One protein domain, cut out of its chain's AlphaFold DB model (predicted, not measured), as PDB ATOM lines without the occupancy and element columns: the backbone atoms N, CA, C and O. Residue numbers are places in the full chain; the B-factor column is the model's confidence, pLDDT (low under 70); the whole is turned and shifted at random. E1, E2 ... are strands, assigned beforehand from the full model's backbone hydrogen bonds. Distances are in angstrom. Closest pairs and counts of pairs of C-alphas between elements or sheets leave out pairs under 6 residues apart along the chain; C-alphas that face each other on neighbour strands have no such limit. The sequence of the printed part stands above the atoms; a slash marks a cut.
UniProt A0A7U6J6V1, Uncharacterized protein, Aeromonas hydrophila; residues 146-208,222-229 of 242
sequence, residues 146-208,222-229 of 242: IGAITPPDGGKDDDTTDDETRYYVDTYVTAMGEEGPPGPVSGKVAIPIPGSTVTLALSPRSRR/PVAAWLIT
ATOM      1  N   ILE A 146     -35.495  -4.256 -21.300       92.94
ATOM      2  CA  ILE A 146     -35.239  -3.343 -20.184       92.94
ATOM      3  C   ILE A 146     -34.596  -2.071 -20.735       92.94
ATOM      4  O   ILE A 146     -33.559  -2.129 -21.391       92.94
ATOM      5  N   GLY A 147     -35.249  -0.935 -20.499       89.62
ATOM      6  CA  GLY A 147     -34.777   0.395 -20.861       89.62
ATOM      7  C   GLY A 147     -34.098   1.109 -19.691       89.62
ATOM      8  O   GLY A 147     -33.431   0.493 -18.863       89.62
ATOM      9  N   ALA A 148     -34.270   2.431 -19.626       91.44
ATOM     10  CA  ALA A 148     -33.679   3.252 -18.575       91.44
ATOM     11  C   ALA A 148     -34.303   2.976 -17.197       91.44
ATOM     12  O   ALA A 148     -35.526   2.846 -17.069       91.44
ATOM     13  N   ILE A 149     -33.450   2.950 -16.173       92.31
ATOM     14  CA  ILE A 149     -33.828   2.955 -14.759       92.31
ATOM     15  C   ILE A 149     -33.668   4.393 -14.270       92.31
ATOM     16  O   ILE A 149     -32.575   4.950 -14.365       92.31
ATOM     17  N   THR A 150     -34.752   5.003 -13.798       93.25
ATOM     18  CA  THR A 150     -34.762   6.403 -13.354       93.25
ATOM     19  C   THR A 150     -35.062   6.458 -11.856       93.25
ATOM     20  O   THR A 150     -36.183   6.109 -11.465       93.25
ATOM     21  N   PRO A 151     -34.089   6.852 -11.015       91.94
ATOM     22  CA  PRO A 151     -34.307   7.013  -9.584       91.94
ATOM     23  C   PRO A 151     -35.179   8.241  -9.280       91.94
ATOM     24  O   PRO A 151     -35.247   9.159 -10.102       91.94
ATOM     25  N   PRO A 152     -35.859   8.273  -8.121       91.19
ATOM     26  CA  PRO A 152     -36.582   9.459  -7.672       91.19
ATOM     27  C   PRO A 152     -35.626  10.637  -7.423       91.19
ATOM     28  O   PRO A 152     -34.451  10.439  -7.099       91.19
ATOM     29  N   ASP A 153     -36.130  11.866  -7.547       89.69
ATOM     30  CA  ASP A 153     -35.334  13.078  -7.327       89.69
ATOM     31  C   ASP A 153     -34.707  13.087  -5.925       89.69
ATOM     32  O   ASP A 153     -35.390  12.940  -4.911       89.69
ATOM     33  N   GLY A 154     -33.386  13.269  -5.866       84.50
ATOM     34  CA  GLY A 154     -32.629  13.235  -4.611       84.50
ATOM     35  C   GLY A 154     -32.377  11.832  -4.048       84.50
ATOM     36  O   GLY A 154     -31.773  11.732  -2.980       84.50
ATOM     37  N   GLY A 155     -32.789  10.775  -4.756       82.00
ATOM     38  CA  GLY A 155     -32.475   9.393  -4.415       82.00
ATOM     39  C   GLY A 155     -30.967   9.156  -4.381       82.00
ATOM     40  O   GLY A 155     -30.233   9.586  -5.277       82.00
ATOM     41  N   LYS A 156     -30.503   8.492  -3.326       83.38
ATOM     42  CA  LYS A 156     -29.111   8.085  -3.144       83.38
ATOM     43  C   LYS A 156     -29.081   6.589  -2.895       83.38
ATOM     44  O   LYS A 156     -29.978   6.065  -2.255       83.38
ATOM     45  N   ASP A 157     -28.052   5.955  -3.428       87.56
ATOM     46  CA  ASP A 157     -27.668   4.595  -3.074       87.56
ATOM     47  C   ASP A 157     -26.862   4.703  -1.771       87.56
ATOM     48  O   ASP A 157     -25.677   5.056  -1.790       87.56
ATOM     49  N   ASP A 158     -27.559   4.613  -0.636       85.94
ATOM     50  CA  ASP A 158     -26.988   4.778   0.704       85.94
ATOM     51  C   ASP A 158     -27.114   3.536   1.599       85.94
ATOM     52  O   ASP A 158     -26.379   3.440   2.588       85.94
ATOM     53  N   ASP A 159     -27.948   2.560   1.227       85.88
ATOM     54  CA  ASP A 159     -28.149   1.322   1.972       85.88
ATOM     55  C   ASP A 159     -28.304   0.098   1.057       85.88
ATOM     56  O   ASP A 159     -29.380  -0.237   0.591       85.88
ATOM     57  N   THR A 160     -27.242  -0.695   0.926       83.56
ATOM     58  CA  THR A 160     -27.277  -1.954   0.149       83.56
ATOM     59  C   THR A 160     -28.300  -2.999   0.632       83.56
ATOM     60  O   THR A 160     -28.478  -4.029  -0.018       83.56
ATOM     61  N   THR A 161     -28.931  -2.809   1.798       86.81
ATOM     62  CA  THR A 161     -29.997  -3.696   2.282       86.81
ATOM     63  C   THR A 161     -31.368  -3.391   1.679       86.81
ATOM     64  O   THR A 161     -32.261  -4.235   1.798       86.81
ATOM     65  N   ASP A 162     -31.533  -2.247   1.007       87.19
ATOM     66  CA  ASP A 162     -32.777  -1.855   0.338       87.19
ATOM     67  C   ASP A 162     -32.790  -2.125  -1.183       87.19
ATOM     68  O   ASP A 162     -33.827  -1.963  -1.836       87.19
ATOM     69  N   ASP A 163     -31.685  -2.656  -1.715       89.88
ATOM     70  CA  ASP A 163     -31.542  -3.098  -3.100       89.88
ATOM     71  C   ASP A 163     -32.626  -4.114  -3.506       89.88
ATOM     72  O   ASP A 163     -32.748  -5.218  -2.958       89.88
ATOM     73  N   GLU A 164     -33.353  -3.814  -4.584       90.44
ATOM     74  CA  GLU A 164     -34.316  -4.742  -5.169       90.44
ATOM     75  C   GLU A 164     -33.766  -5.401  -6.438       90.44
ATOM     76  O   GLU A 164     -33.141  -4.782  -7.298       90.44
ATOM     77  N   THR A 165     -34.078  -6.685  -6.624       92.44
ATOM     78  CA  THR A 165     -33.913  -7.356  -7.917       92.44
ATOM     79  C   THR A 165     -35.281  -7.640  -8.523       92.44
ATOM     80  O   THR A 165     -36.091  -8.353  -7.930       92.44
ATOM     81  N   ARG A 166     -35.525  -7.121  -9.730       92.38
ATOM     82  CA  ARG A 166     -36.782  -7.286 -10.468       92.38
ATOM     83  C   ARG A 166     -36.580  -8.124 -11.732       92.38
ATOM     84  O   ARG A 166     -35.557  -8.030 -12.412       92.38
ATOM     85  N   TYR A 167     -37.605  -8.907 -12.048       93.00
ATOM     86  CA  TYR A 167     -37.767  -9.640 -13.299       93.00
ATOM     87  C   TYR A 167     -39.151  -9.321 -13.860       93.00
ATOM     88  O   TYR A 167     -40.122  -9.256 -13.106       93.00
ATOM     89  N   TYR A 168     -39.234  -9.129 -15.172       93.19
ATOM     90  CA  TYR A 168     -40.464  -8.757 -15.857       93.19
ATOM     91  C   TYR A 168     -40.861  -9.828 -16.864       93.19
ATOM     92  O   TYR A 168     -40.014 -10.451 -17.505       93.19
ATOM     93  N   VAL A 169     -42.165 -10.021 -17.000       92.94
ATOM     94  CA  VAL A 169     -42.792 -10.903 -17.980       92.94
ATOM     95  C   VAL A 169     -43.994 -10.154 -18.536       92.94
ATOM     96  O   VAL A 169     -44.697  -9.478 -17.784       92.94
ATOM     97  N   ASP A 170     -44.222 -10.261 -19.840       90.12
ATOM     98  CA  ASP A 170     -45.414  -9.743 -20.494       90.12
ATOM     99  C   ASP A 170     -46.342 -10.876 -20.948       90.12
ATOM    100  O   ASP A 170     -45.939 -12.022 -21.176       90.12
ATOM    101  N   THR A 171     -47.621 -10.537 -21.060       90.88
ATOM    102  CA  THR A 171     -48.675 -11.377 -21.628       90.88
ATOM    103  C   THR A 171     -49.403 -10.591 -22.709       90.88
ATOM    104  O   THR A 171     -49.488  -9.360 -22.690       90.88
ATOM    105  N   TYR A 172     -49.934 -11.308 -23.694       88.44
ATOM    106  CA  TYR A 172     -50.821 -10.718 -24.687       88.44
ATOM    107  C   TYR A 172     -52.260 -10.750 -24.192       88.44
ATOM    108  O   TYR A 172     -52.735 -11.799 -23.763       88.44
ATOM    109  N   VAL A 173     -52.964  -9.626 -24.328       88.50
ATOM    110  CA  VAL A 173     -54.388  -9.516 -24.001       88.50
ATOM    111  C   VAL A 173     -55.178  -9.153 -25.252       88.50
ATOM    112  O   VAL A 173     -54.794  -8.259 -26.011       88.50
ATOM    113  N   THR A 174     -56.271  -9.869 -25.508       84.31
ATOM    114  CA  THR A 174     -57.171  -9.570 -26.630       84.31
ATOM    115  C   THR A 174     -58.017  -8.331 -26.343       84.31
ATOM    116  O   THR A 174     -58.175  -7.912 -25.200       84.31
ATOM    117  N   ALA A 175     -58.647  -7.768 -27.376       80.81
ATOM    118  CA  ALA A 175     -59.617  -6.683 -27.204       80.81
ATOM    119  C   ALA A 175     -60.814  -7.071 -26.306       80.81
ATOM    120  O   ALA A 175     -61.505  -6.196 -25.795       80.81
ATOM    121  N   MET A 176     -61.046  -8.371 -26.107       82.94
ATOM    122  CA  MET A 176     -62.104  -8.928 -25.265       82.94
ATOM    123  C   MET A 176     -61.632  -9.198 -23.829       82.94
ATOM    124  O   MET A 176     -62.401  -9.728 -23.031       82.94
ATOM    125  N   GLY A 177     -60.384  -8.849 -23.497       85.88
ATOM    126  CA  GLY A 177     -59.804  -9.038 -22.167       85.88
ATOM    127  C   GLY A 177     -59.287 -10.450 -21.889       85.88
ATOM    128  O   GLY A 177     -59.018 -10.777 -20.739       85.88
ATOM    129  N   GLU A 178     -59.150 -11.305 -22.905       85.75
ATOM    130  CA  GLU A 178     -58.605 -12.655 -22.730       85.75
ATOM    131  C   GLU A 178     -57.077 -12.595 -22.700       85.75
ATOM    132  O   GLU A 178     -56.460 -12.065 -23.628       85.75
ATOM    133  N   GLU A 179     -56.472 -13.160 -21.662       89.44
ATOM    134  CA  GLU A 179     -55.025 -13.162 -21.462       89.44
ATOM    135  C   GLU A 179     -54.379 -14.467 -21.956       89.44
ATOM    136  O   GLU A 179     -54.923 -15.564 -21.809       89.44
ATOM    137  N   GLY A 180     -53.216 -14.333 -22.592       89.12
ATOM    138  CA  GLY A 180     -52.391 -15.445 -23.047       89.12
ATOM    139  C   GLY A 180     -51.379 -15.932 -22.008       89.12
ATOM    140  O   GLY A 180     -51.213 -15.333 -20.950       89.12
ATOM    141  N   PRO A 181     -50.656 -17.019 -22.320       90.06
ATOM    142  CA  PRO A 181     -49.563 -17.483 -21.482       90.06
ATOM    143  C   PRO A 181     -48.428 -16.443 -21.406       90.06
ATOM    144  O   PRO A 181     -48.222 -15.689 -22.365       90.06
ATOM    145  N   PRO A 182     -47.673 -16.429 -20.292       92.25
ATOM    146  CA  PRO A 182     -46.530 -15.542 -20.115       92.25
ATOM    147  C   PRO A 182     -45.447 -15.778 -21.167       92.25
ATOM    148  O   PRO A 182     -45.164 -16.917 -21.549       92.25
ATOM    149  N   GLY A 183     -44.829 -14.684 -21.607       91.19
ATOM    150  CA  GLY A 183     -43.618 -14.709 -22.414       91.19
ATOM    151  C   GLY A 183     -42.380 -15.138 -21.616       91.19
ATOM    152  O   GLY A 183     -42.452 -15.425 -20.416       91.19
ATOM    153  N   PRO A 184     -41.210 -15.190 -22.269       92.50
ATOM    154  CA  PRO A 184     -39.950 -15.420 -21.575       92.50
ATOM    155  C   PRO A 184     -39.613 -14.255 -20.630       92.50
ATOM    156  O   PRO A 184     -39.897 -13.090 -20.907       92.50
ATOM    157  N   VAL A 185     -38.968 -14.582 -19.509       93.19
ATOM    158  CA  VAL A 185     -38.567 -13.609 -18.486       93.19
ATOM    159  C   VAL A 185     -37.491 -12.649 -18.995       93.19
ATOM    160  O   VAL A 185     -36.589 -13.043 -19.737       93.19
ATOM    161  N   SER A 186     -37.573 -11.388 -18.573       94.31
ATOM    162  CA  SER A 186     -36.554 -10.376 -18.836       94.31
ATOM    163  C   SER A 186     -35.198 -10.737 -18.224       94.31
ATOM    164  O   SER A 186     -35.081 -11.579 -17.330       94.31
ATOM    165  N   GLY A 187     -34.163 -10.001 -18.632       90.12
ATOM    166  CA  GLY A 187     -32.913  -9.959 -17.876       90.12
ATOM    167  C   GLY A 187     -33.130  -9.466 -16.439       90.12
ATOM    168  O   GLY A 187     -34.112  -8.775 -16.149       90.12
ATOM    169  N   LYS A 188     -32.196  -9.822 -15.547       91.38
ATOM    170  CA  LYS A 188     -32.154  -9.336 -14.160       91.38
ATOM    171  C   LYS A 188     -32.043  -7.810 -14.157       91.38
ATOM    172  O   LYS A 188     -31.124  -7.272 -14.769       91.38
ATOM    173  N   VAL A 189     -32.917  -7.135 -13.415       92.81
ATOM    174  CA  VAL A 189     -32.844  -5.687 -13.189       92.81
ATOM    175  C   VAL A 189     -32.515  -5.432 -11.727       92.81
ATOM    176  O   VAL A 189     -33.297  -5.807 -10.857       92.81
ATOM    177  N   ALA A 190     -31.360  -4.827 -11.456       92.00
ATOM    178  CA  ALA A 190     -30.995  -4.374 -10.117       92.00
ATOM    179  C   ALA A 190     -31.473  -2.931  -9.921       92.00
ATOM    180  O   ALA A 190     -31.250  -2.084 -10.787       92.00
ATOM    181  N   ILE A 191     -32.144  -2.678  -8.804       92.56
ATOM    182  CA  ILE A 191     -32.677  -1.383  -8.405       92.56
ATOM    183  C   ILE A 191     -32.002  -1.008  -7.082       92.56
ATOM    184  O   ILE A 191     -32.483  -1.437  -6.038       92.56
ATOM    185  N   PRO A 192     -30.896  -0.248  -7.134       90.25
ATOM    186  CA  PRO A 192     -30.124   0.125  -5.945       90.25
ATOM    187  C   PRO A 192     -30.698   1.338  -5.198       90.25
ATOM    188  O   PRO A 192     -30.155   1.782  -4.204       90.25
ATOM    189  N   ILE A 193     -31.744   1.968  -5.738       91.81
ATOM    190  CA  ILE A 193     -32.413   3.102  -5.097       91.81
ATOM    191  C   ILE A 193     -33.906   2.774  -5.057       91.81
ATOM    192  O   ILE A 193     -34.534   2.701  -6.131       91.81
ATOM    193  N   PRO A 194     -34.505   2.579  -3.870       88.69
ATOM    194  CA  PRO A 194     -35.926   2.295  -3.742       88.69
ATOM    195  C   PRO A 194     -36.793   3.354  -4.425       88.69
ATOM    196  O   PRO A 194     -36.465   4.537  -4.495       88.69
ATOM    197  N   GLY A 195     -37.927   2.920  -4.976       86.62
ATOM    198  CA  GLY A 195     -38.825   3.808  -5.723       86.62
ATOM    199  C   GLY A 195     -38.356   4.167  -7.139       86.62
ATOM    200  O   GLY A 195     -39.066   4.896  -7.831       86.62
ATOM    201  N   SER A 196     -37.225   3.630  -7.620       91.38
ATOM    202  CA  SER A 196     -36.814   3.807  -9.019       91.38
ATOM    203  C   SER A 196     -37.838   3.226  -9.999       91.38
ATOM    204  O   SER A 196     -38.377   2.121  -9.822       91.38
ATOM    205  N   THR A 197     -38.054   3.958 -11.089       93.00
ATOM    206  CA  THR A 197     -38.906   3.548 -12.207       93.00
ATOM    207  C   THR A 197     -38.074   2.854 -13.283       93.00
ATOM    208  O   THR A 197     -36.921   3.210 -13.516       93.00
ATOM    209  N   VAL A 198     -38.644   1.840 -13.939       93.12
ATOM    210  CA  VAL A 198     -37.984   1.101 -15.025       93.12
ATOM    211  C   VAL A 198     -38.801   1.276 -16.291       93.12
ATOM    212  O   VAL A 198     -39.991   0.967 -16.315       93.12
ATOM    213  N   THR A 199     -38.162   1.754 -17.353       93.69
ATOM    214  CA  THR A 199     -38.783   1.808 -18.677       93.69
ATOM    215  C   THR A 199     -38.754   0.414 -19.291       93.69
ATOM    216  O   THR A 199     -37.690  -0.196 -19.378       93.69
ATOM    217  N   LEU A 200     -39.907  -0.091 -19.729       92.69
ATOM    218  CA  LEU A 200     -40.039  -1.424 -20.318       92.69
ATOM    219  C   LEU A 200     -40.424  -1.318 -21.793       92.69
ATOM    220  O   LEU A 200     -41.320  -0.561 -22.161       92.69
ATOM    221  N   ALA A 201     -39.764  -2.108 -22.631       91.25
ATOM    222  CA  ALA A 201     -40.121  -2.307 -24.026       91.25
ATOM    223  C   ALA A 201     -40.841  -3.654 -24.162       91.25
ATOM    224  O   ALA A 201     -40.220  -4.714 -24.071       91.25
ATOM    225  N   LEU A 202     -42.161  -3.604 -24.340       87.38
ATOM    226  CA  LEU A 202     -43.008  -4.795 -24.442       87.38
ATOM    227  C   LEU A 202     -42.844  -5.491 -25.795       87.38
ATOM    228  O   LEU A 202     -42.496  -4.860 -26.800       87.38
ATOM    229  N   SER A 203     -43.145  -6.787 -25.825       82.81
ATOM    230  CA  SER A 203     -43.086  -7.581 -27.045       82.81
ATOM    231  C   SER A 203     -43.989  -7.007 -28.139       82.81
ATOM    232  O   SER A 203     -45.148  -6.657 -27.882       82.81
ATOM    233  N   PRO A 204     -43.508  -6.933 -29.393       77.25
ATOM    234  CA  PRO A 204     -44.338  -6.480 -30.493       77.25
ATOM    235  C   PRO A 204     -45.466  -7.484 -30.730       77.25
ATOM    236  O   PRO A 204     -45.242  -8.691 -30.760       77.25
ATOM    237  N   ARG A 205     -46.677  -6.978 -30.980       64.56
ATOM    238  CA  ARG A 205     -47.852  -7.797 -31.308       64.56
ATOM    239  C   ARG A 205     -47.524  -8.896 -32.328       64.56
ATOM    240  O   ARG A 205     -47.092  -8.614 -33.448       64.56
ATOM    241  N   SER A 206     -47.787 -10.151 -31.968       57.91
ATOM    242  CA  SER A 206     -47.684 -11.256 -32.921       57.91
ATOM    243  C   SER A 206     -48.765 -11.099 -33.991       57.91
ATOM    244  O   SER A 206     -49.966 -11.191 -33.717       57.91
ATOM    245  N   ARG A 207     -48.345 -10.831 -35.231       51.16
ATOM    246  CA  ARG A 207     -49.239 -10.769 -36.387       51.16
ATOM    247  C   ARG A 207     -49.626 -12.204 -36.742       51.16
ATOM    248  O   ARG A 207     -48.961 -12.851 -37.544       51.16
ATOM    249  N   ARG A 208     -50.685 -12.735 -36.126       50.31
ATOM    250  CA  ARG A 208     -51.279 -13.991 -36.598       50.31
ATOM    251  C   ARG A 208     -51.914 -13.726 -37.958       50.31
ATOM    252  O   ARG A 208     -52.979 -13.126 -38.043       50.31
ATOM    253  N   PRO A 222     -55.870  -4.899 -31.850       37.06
ATOM    254  CA  PRO A 222     -55.047  -4.310 -30.808       37.06
ATOM    255  C   PRO A 222     -54.866  -5.354 -29.706       37.06
ATOM    256  O   PRO A 222     -55.690  -5.493 -28.810       37.06
ATOM    257  N   VAL A 223     -53.790  -6.128 -29.800       38.50
ATOM    258  CA  VAL A 223     -53.297  -6.888 -28.654       38.50
ATOM    259  C   VAL A 223     -52.550  -5.889 -27.780       38.50
ATOM    260  O   VAL A 223     -51.495  -5.396 -28.184       38.50
ATOM    261  N   ALA A 224     -53.130  -5.528 -26.638       35.25
ATOM    262  CA  ALA A 224     -52.439  -4.739 -25.628       35.25
ATOM    263  C   ALA A 224     -51.618  -5.705 -24.767       35.25
ATOM    264  O   ALA A 224     -52.142  -6.713 -24.295       35.25
ATOM    265  N   ALA A 225     -50.325  -5.434 -24.613       35.88
ATOM    266  CA  ALA A 225     -49.497  -6.147 -23.653       35.88
ATOM    267  C   ALA A 225     -49.722  -5.513 -22.274       35.88
ATOM    268  O   ALA A 225     -49.582  -4.297 -22.130       35.88
ATOM    269  N   TRP A 226     -50.120  -6.318 -21.291       34.72
ATOM    270  CA  TRP A 226     -50.292  -5.881 -19.905       34.72
ATOM    271  C   TRP A 226     -49.160  -6.441 -19.042       34.72
ATOM    272  O   TRP A 226     -48.585  -7.486 -19.344       34.72
ATOM    273  N   LEU A 227     -48.804  -5.700 -17.991       34.59
ATOM    274  CA  LEU A 227     -47.727  -6.053 -17.073       34.59
ATOM    275  C   LEU A 227     -48.315  -6.764 -15.849       34.59
ATOM    276  O   LEU A 227     -49.066  -6.147 -15.094       34.59
ATOM    277  N   ILE A 228     -47.942  -8.021 -15.607       38.09
ATOM    278  CA  ILE A 228     -48.140  -8.630 -14.286       38.09
ATOM    279  C   ILE A 228     -46.951  -8.216 -13.413       38.09
ATOM    280  O   ILE A 228     -45.793  -8.506 -13.709       38.09
ATOM    281  N   THR A 229     -47.238  -7.483 -12.342       31.94
ATOM    282  CA  THR A 229     -46.253  -6.953 -11.396       31.94
ATOM    283  C   THR A 229     -45.538  -8.045 -10.594       31.94
ATOM    284  O   THR A 229     -46.173  -8.847  -9.915       31.94
TER     285      THR A 229
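Overview. This is residues 146 to 208 and 222 to 229 of the 242 residues of an uncharacterized protein of Aeromonas hydrophila (UniProt A0A7U6J6V1). Little regular structure is here: a loose rod of three short two-stranded antiparallel ribbons, E2 with E4 in one half, E3 with E6 in the other, and E1 with E5, of which E5 lies at the middle. Residues 151 to 163 loop round one end, and residues 174 to 188 fold back from the other. The 71 printed residues hold six strands, E1 to E6, and no named helix; the all-strand elements hold only 24 residues. The radius of gyration of the C-alphas is 15.1 A, the spans 48 by 21 by 17 A.

Along the chain. Find C-alpha 146 at (-35.239, -3.343, -20.184), where E1, residues 146 to 150, begins and runs 11.9 A. Next come E2, 164 to 166; E3, 170 to 173; E4, 189 to 191; E5, 197 to 201, 13.2 A long; and E6, 224 to 227, ending at (-47.727, -6.053, -17.073).

Arrangement. Look at N 147 and O 199, 2.8 A, between antiparallel E1 and E5. E2 and E4 are antiparallel, N 166 to O 189 2.8 A; E3 and E6 too, N 173 to O 224 3.0 A. E1 and E3 are apart.

Size, cuts and confidence. The farthest C-alphas, Asp 158 and Arg 208, are 48.3 A apart. Residues 209 to 221 are cut out, leaving 11.9 A between C-alphas 208 and 222. Links E1 to E2 and E3 to E4 are long. Residues 205 to 208 and 222 to 229 have pLDDT under 70.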